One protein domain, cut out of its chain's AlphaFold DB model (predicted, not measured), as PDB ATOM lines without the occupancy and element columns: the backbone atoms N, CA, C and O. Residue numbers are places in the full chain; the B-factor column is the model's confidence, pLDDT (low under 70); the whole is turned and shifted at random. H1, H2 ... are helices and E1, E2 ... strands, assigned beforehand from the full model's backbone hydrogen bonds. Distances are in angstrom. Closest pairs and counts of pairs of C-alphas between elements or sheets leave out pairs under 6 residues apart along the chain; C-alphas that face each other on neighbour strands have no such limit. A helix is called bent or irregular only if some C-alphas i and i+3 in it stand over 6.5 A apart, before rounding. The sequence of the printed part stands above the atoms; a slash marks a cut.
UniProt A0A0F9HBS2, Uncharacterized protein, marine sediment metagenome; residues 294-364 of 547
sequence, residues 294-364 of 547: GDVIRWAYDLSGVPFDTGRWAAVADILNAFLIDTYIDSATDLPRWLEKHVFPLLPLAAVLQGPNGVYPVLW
ATOM      1  N   GLY A 294      90.733  77.504  38.233       98.06
ATOM      2  CA  GLY A 294      89.396  77.776  37.697       98.06
ATOM      3  C   GLY A 294      89.346  79.099  36.936       98.06
ATOM      4  O   GLY A 294      88.868  79.147  35.804       98.06
ATOM      5  N   ASP A 295      89.914  80.149  37.523       98.38
ATOM      6  CA  ASP A 295      89.998  81.475  36.907       98.38
ATOM      7  C   ASP A 295      90.940  81.473  35.697       98.38
ATOM      8  O   ASP A 295      90.598  82.025  34.655       98.38
ATOM      9  N   VAL A 296      92.086  80.787  35.786       98.31
ATOM     10  CA  VAL A 296      93.031  80.632  34.664       98.31
ATOM     11  C   VAL A 296      92.369  79.944  33.472       98.31
ATOM     12  O   VAL A 296      92.556  80.371  32.338       98.31
ATOM     13  N   ILE A 297      91.573  78.897  33.706       98.12
ATOM     14  CA  ILE A 297      90.860  78.194  32.634       98.12
ATOM     15  C   ILE A 297      89.833  79.107  31.967       98.12
ATOM     16  O   ILE A 297      89.758  79.152  30.741       98.12
ATOM     17  N   ARG A 298      89.054  79.846  32.764       97.62
ATOM     18  CA  ARG A 298      88.057  80.792  32.247       97.62
ATOM     19  C   ARG A 298      88.715  81.896  31.426       97.62
ATOM     20  O   ARG A 298      88.251  82.166  30.328       97.62
ATOM     21  N   TRP A 299      89.811  82.468  31.926       97.19
ATOM     22  CA  TRP A 299      90.605  83.475  31.217       97.19
ATOM     23  C   TRP A 299      91.129  82.935  29.881       97.19
ATOM     24  O   TRP A 299      90.969  83.570  28.845       97.19
ATOM     25  N   ALA A 300      91.692  81.727  29.888       96.81
ATOM     26  CA  ALA A 300      92.238  81.107  28.688       96.81
ATOM     27  C   ALA A 300      91.163  80.795  27.632       96.81
ATOM     28  O   ALA A 300      91.405  80.983  26.439       96.81
ATOM     29  N   TYR A 301      89.975  80.332  28.042       95.44
ATOM     30  CA  TYR A 301      88.878  80.096  27.101       95.44
ATOM     31  C   TYR A 301      88.313  81.393  26.525       95.44
ATOM     32  O   TYR A 301      88.114  81.453  25.312       95.44
ATOM     33  N   ASP A 302      88.135  82.415  27.361       95.12
ATOM     34  CA  ASP A 302      87.678  83.745  26.946       95.12
ATOM     35  C   ASP A 302      88.607  84.334  25.875       95.12
ATOM     36  O   ASP A 302      88.163  84.706  24.792       95.12
ATOM     37  N   LEU A 303      89.922  84.268  26.113       93.94
ATOM     38  CA  LEU A 303      90.928  84.767  25.176       93.94
ATOM     39  C   LEU A 303      91.033  83.935  23.885       93.94
ATOM     40  O   LEU A 303      91.327  84.467  22.819       93.94
ATOM     41  N   SER A 304      90.774  82.627  23.952       93.06
ATOM     42  CA  SER A 304      90.849  81.744  22.779       93.06
ATOM     43  C   SER A 304      89.665  81.856  21.811       93.06
ATOM     44  O   SER A 304      89.720  81.283  20.720       93.06
ATOM     45  N   GLY A 305      88.572  82.509  22.224       90.75
ATOM     46  CA  GLY A 305      87.316  82.577  21.469       90.75
ATOM     47  C   GLY A 305      86.586  81.235  21.322       90.75
ATOM     48  O   GLY A 305      85.650  81.120  20.529       90.75
ATOM     49  N   VAL A 306      86.996  80.194  22.055       90.94
ATOM     50  CA  VAL A 306      86.322  78.892  22.029       90.94
ATOM     51  C   VAL A 306      85.085  78.961  22.924       90.94
ATOM     52  O   VAL A 306      85.227  79.266  24.108       90.94
ATOM     53  N   PRO A 307      83.883  78.624  22.415       91.62
ATOM     54  CA  PRO A 307      82.681  78.617  23.236       91.62
ATOM     55  C   PRO A 307      82.843  77.718  24.464       91.62
ATOM     56  O   PRO A 307      83.215  76.541  24.352       91.62
ATOM     57  N   PHE A 308      82.517  78.256  25.634       94.00
ATOM     58  CA  PHE A 308      82.528  77.539  26.901       94.00
ATOM     59  C   PHE A 308      81.334  77.945  27.764       94.00
ATOM     60  O   PHE A 308      80.841  79.072  27.695       94.00
ATOM     61  N   ASP A 309      80.874  77.021  28.606       95.12
ATOM     62  CA  ASP A 309      79.768  77.281  29.527       95.12
ATOM     63  C   ASP A 309      80.274  78.084  30.735       95.12
ATOM     64  O   ASP A 309      80.729  77.527  31.741       95.12
ATOM     65  N   THR A 310      80.223  79.410  30.617       95.38
ATOM     66  CA  THR A 310      80.687  80.353  31.647       95.38
ATOM     67  C   THR A 310      80.050  80.083  33.009       95.38
ATOM     68  O   THR A 310      80.743  80.152  34.024       95.38
ATOM     69  N   GLY A 311      78.763  79.720  33.041       95.75
ATOM     70  CA  GLY A 311      78.017  79.436  34.265       95.75
ATOM     71  C   GLY A 311      78.519  78.184  34.981       95.75
ATOM     72  O   GLY A 311      78.800  78.232  36.179       95.75
ATOM     73  N   ARG A 312      78.697  77.073  34.255       95.06
ATOM     74  CA  ARG A 312      79.214  75.822  34.841       95.06
ATOM     75  C   ARG A 312      80.670  75.939  35.269       95.06
ATOM     76  O   ARG A 312      81.031  75.393  36.307       95.06
ATOM     77  N   TRP A 313      81.495  76.662  34.512       96.56
ATOM     78  CA  TRP A 313      82.875  76.936  34.915       96.56
ATOM     79  C   TRP A 313      82.951  77.843  36.145       96.56
ATOM     80  O   TRP A 313      83.732  77.559  37.049       96.56
ATOM     81  N   ALA A 314      82.119  78.886  36.224       96.56
ATOM     82  CA  ALA A 314      82.039  79.746  37.404       96.56
ATOM     83  C   ALA A 314      81.583  78.968  38.649       96.56
ATOM     84  O   ALA A 314      82.180  79.120  39.709       96.56
ATOM     85  N   ALA A 315      80.598  78.071  38.512       96.06
ATOM     86  CA  ALA A 315      80.080  77.265  39.620       96.06
ATOM     87  C   ALA A 315      81.125  76.333  40.261       96.06
ATOM     88  O   ALA A 315      80.985  75.952  41.421       96.06
ATOM     89  N   VAL A 316      82.172  75.958  39.518       96.38
ATOM     90  CA  VAL A 316      83.257  75.098  40.018       96.38
ATOM     91  C   VAL A 316      84.560  75.856  40.271       96.38
ATOM     92  O   VAL A 316      85.536  75.248  40.718       96.38
ATOM     93  N   ALA A 317      84.596  77.163  39.985       97.06
ATOM     94  CA  ALA A 317      85.817  77.958  39.997       97.06
ATOM     95  C   ALA A 317      86.486  77.935  41.371       97.06
ATOM     96  O   ALA A 317      87.666  77.618  41.444       97.06
ATOM     97  N   ASP A 318      85.739  78.137  42.459       96.62
ATOM     98  CA  ASP A 318      86.290  78.160  43.823       96.62
ATOM     99  C   ASP A 318      86.988  76.849  44.206       96.62
ATOM    100  O   ASP A 318      88.073  76.850  44.793       96.62
ATOM    101  N   ILE A 319      86.404  75.711  43.818       96.25
ATOM    102  CA  ILE A 319      86.986  74.385  44.065       96.25
ATOM    103  C   ILE A 319      88.294  74.229  43.281       96.25
ATOM    104  O   ILE A 319      89.289  73.735  43.816       96.25
ATOM    105  N   LEU A 320      88.308  74.656  42.016       97.44
ATOM    106  CA  LEU A 320      89.489  74.583  41.156       97.44
ATOM    107  C   LEU A 320      90.552  75.627  41.530       97.44
ATOM    108  O   LEU A 320      91.740  75.359  41.388       97.44
ATOM    109  N   ASN A 321      90.162  76.775  42.080       97.88
ATOM    110  CA  ASN A 321      91.056  77.846  42.519       97.88
ATOM    111  C   ASN A 321      91.879  77.461  43.758       97.88
ATOM    112  O   ASN A 321      92.889  78.098  44.048       97.88
ATOM    113  N   ALA A 322      91.536  76.355  44.431       96.69
ATOM    114  CA  ALA A 322      92.409  75.722  45.419       96.69
ATOM    115  C   ALA A 322      93.693  75.115  44.808       96.69
ATOM    116  O   ALA A 322      94.610  74.751  45.552       96.69
ATOM    117  N   PHE A 323      93.757  74.978  43.479       97.81
ATOM    118  CA  PHE A 323      94.940  74.579  42.724       97.81
ATOM    119  C   PHE A 323      95.570  75.824  42.107       97.81
ATOM    120  O   PHE A 323      94.969  76.475  41.256       97.81
ATOM    121  N   LEU A 324      96.777  76.164  42.552       97.31
ATOM    122  CA  LEU A 324      97.453  77.391  42.148       97.31
ATOM    123  C   LEU A 324      98.381  77.128  40.958       97.31
ATOM    124  O   LEU A 324      99.252  76.254  41.017       97.31
ATOM    125  N   ILE A 325      98.183  77.896  39.892       97.81
ATOM    126  CA  ILE A 325      98.965  77.878  38.660       97.81
ATOM    127  C   ILE A 325      99.980  79.022  38.709       97.81
ATOM    128  O   ILE A 325      99.608  80.183  38.828       97.81
ATOM    129  N   ASP A 326     101.260  78.671  38.631       96.62
ATOM    130  CA  ASP A 326     102.410  79.576  38.692       96.62
ATOM    131  C   ASP A 326     103.350  79.250  37.524       96.62
ATOM    132  O   ASP A 326     104.208  78.361  37.622       96.62
ATOM    133  N   THR A 327     103.154  79.916  36.388       97.12
ATOM    134  CA  THR A 327     103.792  79.564  35.115       97.12
ATOM    135  C   THR A 327     103.831  80.742  34.149       97.12
ATOM    136  O   THR A 327     103.419  81.845  34.493       97.12
ATOM    137  N   TYR A 328     104.343  80.512  32.948       96.88
ATOM    138  CA  TYR A 328     104.358  81.503  31.886       96.88
ATOM    139  C   TYR A 328     104.189  80.833  30.515       96.88
ATOM    140  O   TYR A 328     104.361  79.616  30.392       96.88
ATOM    141  N   ILE A 329     103.825  81.627  29.508       97.06
ATOM    142  CA  ILE A 329     103.681  81.221  28.104       97.06
ATOM    143  C   ILE A 329     104.534  82.176  27.267       97.06
ATOM    144  O   ILE A 329     104.223  83.354  27.190       97.06
ATOM    145  N   ASP A 330     105.616  81.667  26.684       95.44
ATOM    146  CA  ASP A 330     106.674  82.402  25.968       95.44
ATOM    147  C   ASP A 330     106.750  82.034  24.477       95.44
ATOM    148  O   ASP A 330     107.777  82.189  23.829       95.44
ATOM    149  N   SER A 331     105.685  81.453  23.933       95.31
ATOM    150  CA  SER A 331     105.611  81.073  22.523       95.31
ATOM    151  C   SER A 331     104.160  81.000  22.076       95.31
ATOM    152  O   SER A 331     103.280  80.679  22.880       95.31
ATOM    153  N   ALA A 332     103.915  81.278  20.794       95.31
ATOM    154  CA  ALA A 332     102.584  81.271  20.195       95.31
ATOM    155  C   ALA A 332     101.858  79.935  20.450       95.31
ATOM    156  O   ALA A 332     102.180  78.891  19.872       95.31
ATOM    157  N   THR A 333     100.872  79.964  21.349       95.75
ATOM    158  CA  THR A 333     100.259  78.763  21.922       95.75
ATOM    159  C   THR A 333      98.738  78.779  21.776       95.75
ATOM    160  O   THR A 333      98.069  79.745  22.126       95.75
ATOM    161  N   ASP A 334      98.168  77.657  21.321       94.88
ATOM    162  CA  ASP A 334      96.727  77.372  21.406       94.88
ATOM    163  C   ASP A 334      96.361  77.084  22.873       94.88
ATOM    164  O   ASP A 334      96.663  76.006  23.403       94.88
ATOM    165  N   LEU A 335      95.747  78.064  23.544       95.19
ATOM    166  CA  LEU A 335      95.464  78.011  24.981       95.19
ATOM    167  C   LEU A 335      94.596  76.807  25.397       95.19
ATOM    168  O   LEU A 335      94.986  76.113  26.337       95.19
ATOM    169  N   PRO A 336      93.482  76.467  24.716       94.31
ATOM    170  CA  PRO A 336      92.758  75.223  24.964       94.31
ATOM    171  C   PRO A 336      93.643  73.972  24.930       94.31
ATOM    172  O   PRO A 336      93.574  73.144  25.841       94.31
ATOM    173  N   ARG A 337      94.516  73.828  23.923       93.81
ATOM    174  CA  ARG A 337      95.449  72.684  23.862       93.81
ATOM    175  C   ARG A 337      96.481  72.722  24.985       93.81
ATOM    176  O   ARG A 337      96.867  71.673  25.506       93.81
ATOM    177  N   TRP A 338      96.932  73.911  25.369       96.44
ATOM    178  CA  TRP A 338      97.829  74.085  26.503       96.44
ATOM    179  C   TRP A 338      97.168  73.666  27.820       96.44
ATOM    180  O   TRP A 338      97.777  72.908  28.579       96.44
ATOM    181  N   LEU A 339      95.910  74.053  28.055       96.31
ATOM    182  CA  LEU A 339      95.130  73.621  29.216       96.31
ATOM    183  C   LEU A 339      95.013  72.095  29.274       96.31
ATOM    184  O   LEU A 339      95.310  71.500  30.311       96.31
ATOM    185  N   GLU A 340      94.657  71.454  28.158       94.81
ATOM    186  CA  GLU A 340      94.553  69.993  28.056       94.81
ATOM    187  C   GLU A 340      95.865  69.286  28.393       94.81
ATOM    188  O   GLU A 340      95.885  68.267  29.084       94.81
ATOM    189  N   LYS A 341      96.983  69.828  27.916       95.44
ATOM    190  CA  LYS A 341      98.296  69.209  28.092       95.44
ATOM    191  C   LYS A 341      98.889  69.457  29.475       95.44
ATOM    192  O   LYS A 341      99.549  68.573  30.023       95.44
ATOM    193  N   HIS A 342      98.711  70.657  30.022       96.56
ATOM    194  CA  HIS A 342      99.486  71.129  31.169       96.56
ATOM    195  C   HIS A 342      98.667  71.333  32.441       96.56
ATOM    196  O   HIS A 342      99.211  71.138  33.529       96.56
ATOM    197  N   VAL A 343      97.385  71.686  32.328       97.62
ATOM    198  CA  VAL A 343      96.550  72.078  33.473       97.62
ATOM    199  C   VAL A 343      95.558  70.978  33.845       97.62
ATOM    200  O   VAL A 343      95.613  70.474  34.965       97.62
ATOM    201  N   PHE A 344      94.702  70.533  32.921       96.56
ATOM    202  CA  PHE A 344      93.656  69.536  33.194       96.56
ATOM    203  C   PHE A 344      94.162  68.230  33.832       96.56
ATOM    204  O   PHE A 344      93.515  67.770  34.772       96.56
ATOM    205  N   PRO A 345      95.331  67.661  33.459       95.56
ATOM    206  CA  PRO A 345      95.848  66.446  34.099       95.56
ATOM    207  C   PRO A 345      96.170  66.603  35.596       95.56
ATOM    208  O   PRO A 345      96.385  65.611  36.300       95.56
ATOM    209  N   LEU A 346      96.259  67.844  36.085       96.69
ATOM    210  CA  LEU A 346      96.547  68.176  37.479       96.69
ATOM    211  C   LEU A 346      95.280  68.426  38.295       96.69
ATOM    212  O   LEU A 346      95.355  68.459  39.521       96.69
ATOM    213  N   LEU A 347      94.128  68.600  37.656       97.12
ATOM    214  CA  LEU A 347      92.896  68.997  38.323       97.12
ATOM    215  C   LEU A 347      91.980  67.798  38.571       97.12
ATOM    216  O   LEU A 347      92.014  66.835  37.807       97.12
ATOM    217  N   PRO A 348      91.117  67.855  39.601       95.31
ATOM    218  CA  PRO A 348      90.123  66.826  39.876       95.31
ATOM    219  C   PRO A 348      88.951  66.939  38.887       95.31
ATOM    220  O   PRO A 348      87.805  67.145  39.278       95.31
ATOM    221  N   LEU A 349      89.244  66.831  37.592       94.94
ATOM    222  CA  LEU A 349      88.269  66.785  36.513       94.94
ATOM    223  C   LEU A 349      88.083  65.328  36.101       94.94
ATOM    224  O   LEU A 349      89.042  64.652  35.726       94.94
ATOM    225  N   ALA A 350      86.847  64.841  36.175       90.94
ATOM    226  CA  ALA A 350      86.497  63.545  35.615       90.94
ATOM    227  C   ALA A 350      86.588  63.600  34.085       90.94
ATOM    228  O   ALA A 350      87.112  62.676  33.472       90.94
ATOM    229  N   ALA A 351      86.115  64.700  33.492       91.38
ATOM    230  CA  ALA A 351      86.260  65.025  32.080       91.38
ATOM    231  C   ALA A 351      85.945  66.505  31.827       91.38
ATOM    232  O   ALA A 351      85.365  67.194  32.672       91.38
ATOM    233  N   VAL A 352      86.281  66.966  30.625       93.62
ATOM    234  CA  VAL A 352      85.691  68.158  30.011       93.62
ATOM    235  C   VAL A 352      84.756  67.666  28.913       93.62
ATOM    236  O   VAL A 352      85.133  66.806  28.120       93.62
ATOM    237  N   LEU A 353      83.521  68.151  28.887       93.25
ATOM    238  CA  LEU A 353      82.501  67.708  27.938       93.25
ATOM    239  C   LEU A 353      82.088  68.861  27.039       93.25
ATOM    240  O   LEU A 353      82.052  70.008  27.477       93.25
ATOM    241  N   GLN A 354      81.748  68.558  25.791       92.62
ATOM    242  CA  GLN A 354      81.139  69.528  24.889       92.62
ATOM    243  C   GLN A 354      79.618  69.542  25.095       92.62
ATOM    244  O   GLN A 354      78.958  68.513  24.957       92.62
ATOM    245  N   GLY A 355      79.064  70.706  25.425       91.81
ATOM    246  CA  GLY A 355      77.629  70.949  25.543       91.81
ATOM    247  C   GLY A 355      77.108  71.960  24.515       91.81
ATOM    248  O   GLY A 355      77.875  72.470  23.694       91.81
ATOM    249  N   PRO A 356      75.807  72.296  24.571       89.81
ATOM    250  CA  PRO A 356      75.172  73.232  23.636       89.81
ATOM    251  C   PRO A 356      75.675  74.681  23.755       89.81
ATOM    252  O   PRO A 356      75.543  75.444  22.800       89.81
ATOM    253  N   ASN A 357      76.258  75.046  24.901       90.69
ATOM    254  CA  ASN A 357      76.860  76.358  25.161       90.69
ATOM    255  C   ASN A 357      78.394  76.334  25.091       90.69
ATOM    256  O   ASN A 357      79.049  77.265  25.547       90.69
ATOM    257  N   GLY A 358      78.979  75.252  24.576       92.31
ATOM    258  CA  GLY A 358      80.421  75.059  24.579       92.31
ATOM    259  C   GLY A 358      80.898  74.042  25.607       92.31
ATOM    260  O   GLY A 358      80.123  73.247  26.147       92.31
ATOM    261  N   VAL A 359      82.205  74.041  25.850       93.69
ATOM    262  CA  VAL A 359      82.839  73.098  26.776       93.69
ATOM    263  C   VAL A 359      82.506  73.404  28.236       93.69
ATOM    264  O   VAL A 359      82.480  74.564  28.650       93.69
ATOM    265  N   TYR A 360      82.302  72.366  29.045       94.62
ATOM    266  CA  TYR A 360      82.033  72.485  30.478       94.62
ATOM    267  C   TYR A 360      82.767  71.408  31.294       94.62
ATOM    268  O   TYR A 360      83.044  70.319  30.778       94.62
ATOM    269  N   PRO A 361      83.090  71.684  32.569       95.94
ATOM    270  CA  PRO A 361      83.808  70.747  33.416       95.94
ATOM    271  C   PRO A 361      82.857  69.746  34.074       95.94
ATOM    272  O   PRO A 361      81.754  70.095  34.497       95.94
ATOM    273  N   VAL A 362      83.331  68.516  34.250       94.62
ATOM    274  CA  VAL A 362      82.755  67.547  35.183       94.62
ATOM    275  C   VAL A 362      83.748  67.350  36.317       94.62
ATOM    276  O   VAL A 362      84.823  66.779  36.120       94.62
ATOM    277  N   LEU A 363      83.400  67.828  37.511       93.69
ATOM    278  CA  LEU A 363      84.235  67.634  38.692       93.69
ATOM    279  C   LEU A 363      84.232  66.174  39.130       93.69
ATOM    280  O   LEU A 363      83.195  65.522  39.217       93.69
ATOM    281  N   TRP A 364      85.412  65.695  39.496       90.38
ATOM    282  CA  TRP A 364      85.577  64.435  40.187       90.38
ATOM    283  C   TRP A 364      85.503  64.641  41.698       90.38
ATOM    284  O   TRP A 364      86.436  65.154  42.321       90.38
TER     285      TRP A 364
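AT A GLANCE: This is residues 294 to 364 of the 547 residues of an uncharacterized protein of marine sediment metagenome (UniProt A0A0F9HBS2). The helical hairpin H1-H2 packs over a second layer of H3 and the hairpin E2-E3, H1 over H3 and H2 over E3; a wide loop with E1 swings to one side. The printed part has 71 residues, class mixed, in the order H1, H2, E1, H3, E2, E3; sheet E2 - E3 is antiparallel. It is compact, with a radius of gyration of the C-alphas of 11.5 A, spanning 31 by 25 by 16 A.

IN THESE COORDINATES: H1, residues 294 to 304, 15.5 A, begins at C-alpha 294 (89.396, 77.776, 37.697). H2, 310 to 321, 15.2 A, is irregular: C-alphas 315 and 318 are 7.6 A apart. E1 is 327 to 329. H3, 335 to 346, 15.9 A, is only just irregular: C-alphas 341 and 344 are 6.9 A apart. E2 is 349 to 355, 15.8 A; E3, 358 to 363, 16.4 A, ends at C-alpha 363 (84.235, 67.634, 38.692).

HOW THE PARTS SIT: H1 and H2 touch, closest C-alphas Gly 294 and Ala 317, 4.3 A, at a steep tilt of 43 degrees, opposite ways. H3 touches H1 with residues 335 to 339 alone, closest C-alphas Leu 335 and Ala 300, 5.8 A. The closest C-alphas of H2 and E3, Arg 312 and Tyr 360, are 6.2 A apart. Between E2 and E3, N 353 and O 360 are within hydrogen-bond range, 2.9 A. E1 pairs with no named strand. O i to N i+4 pairs are within range throughout H1, in 6 of 8 in H2 and 5 of 8 in H3.

THE WHOLE: The farthest C-alphas, Asp 330 and Pro 356, are 32.9 A apart. The printed part has no cut, its links between elements are tight, and no printed residue is under 70 in pLDDT.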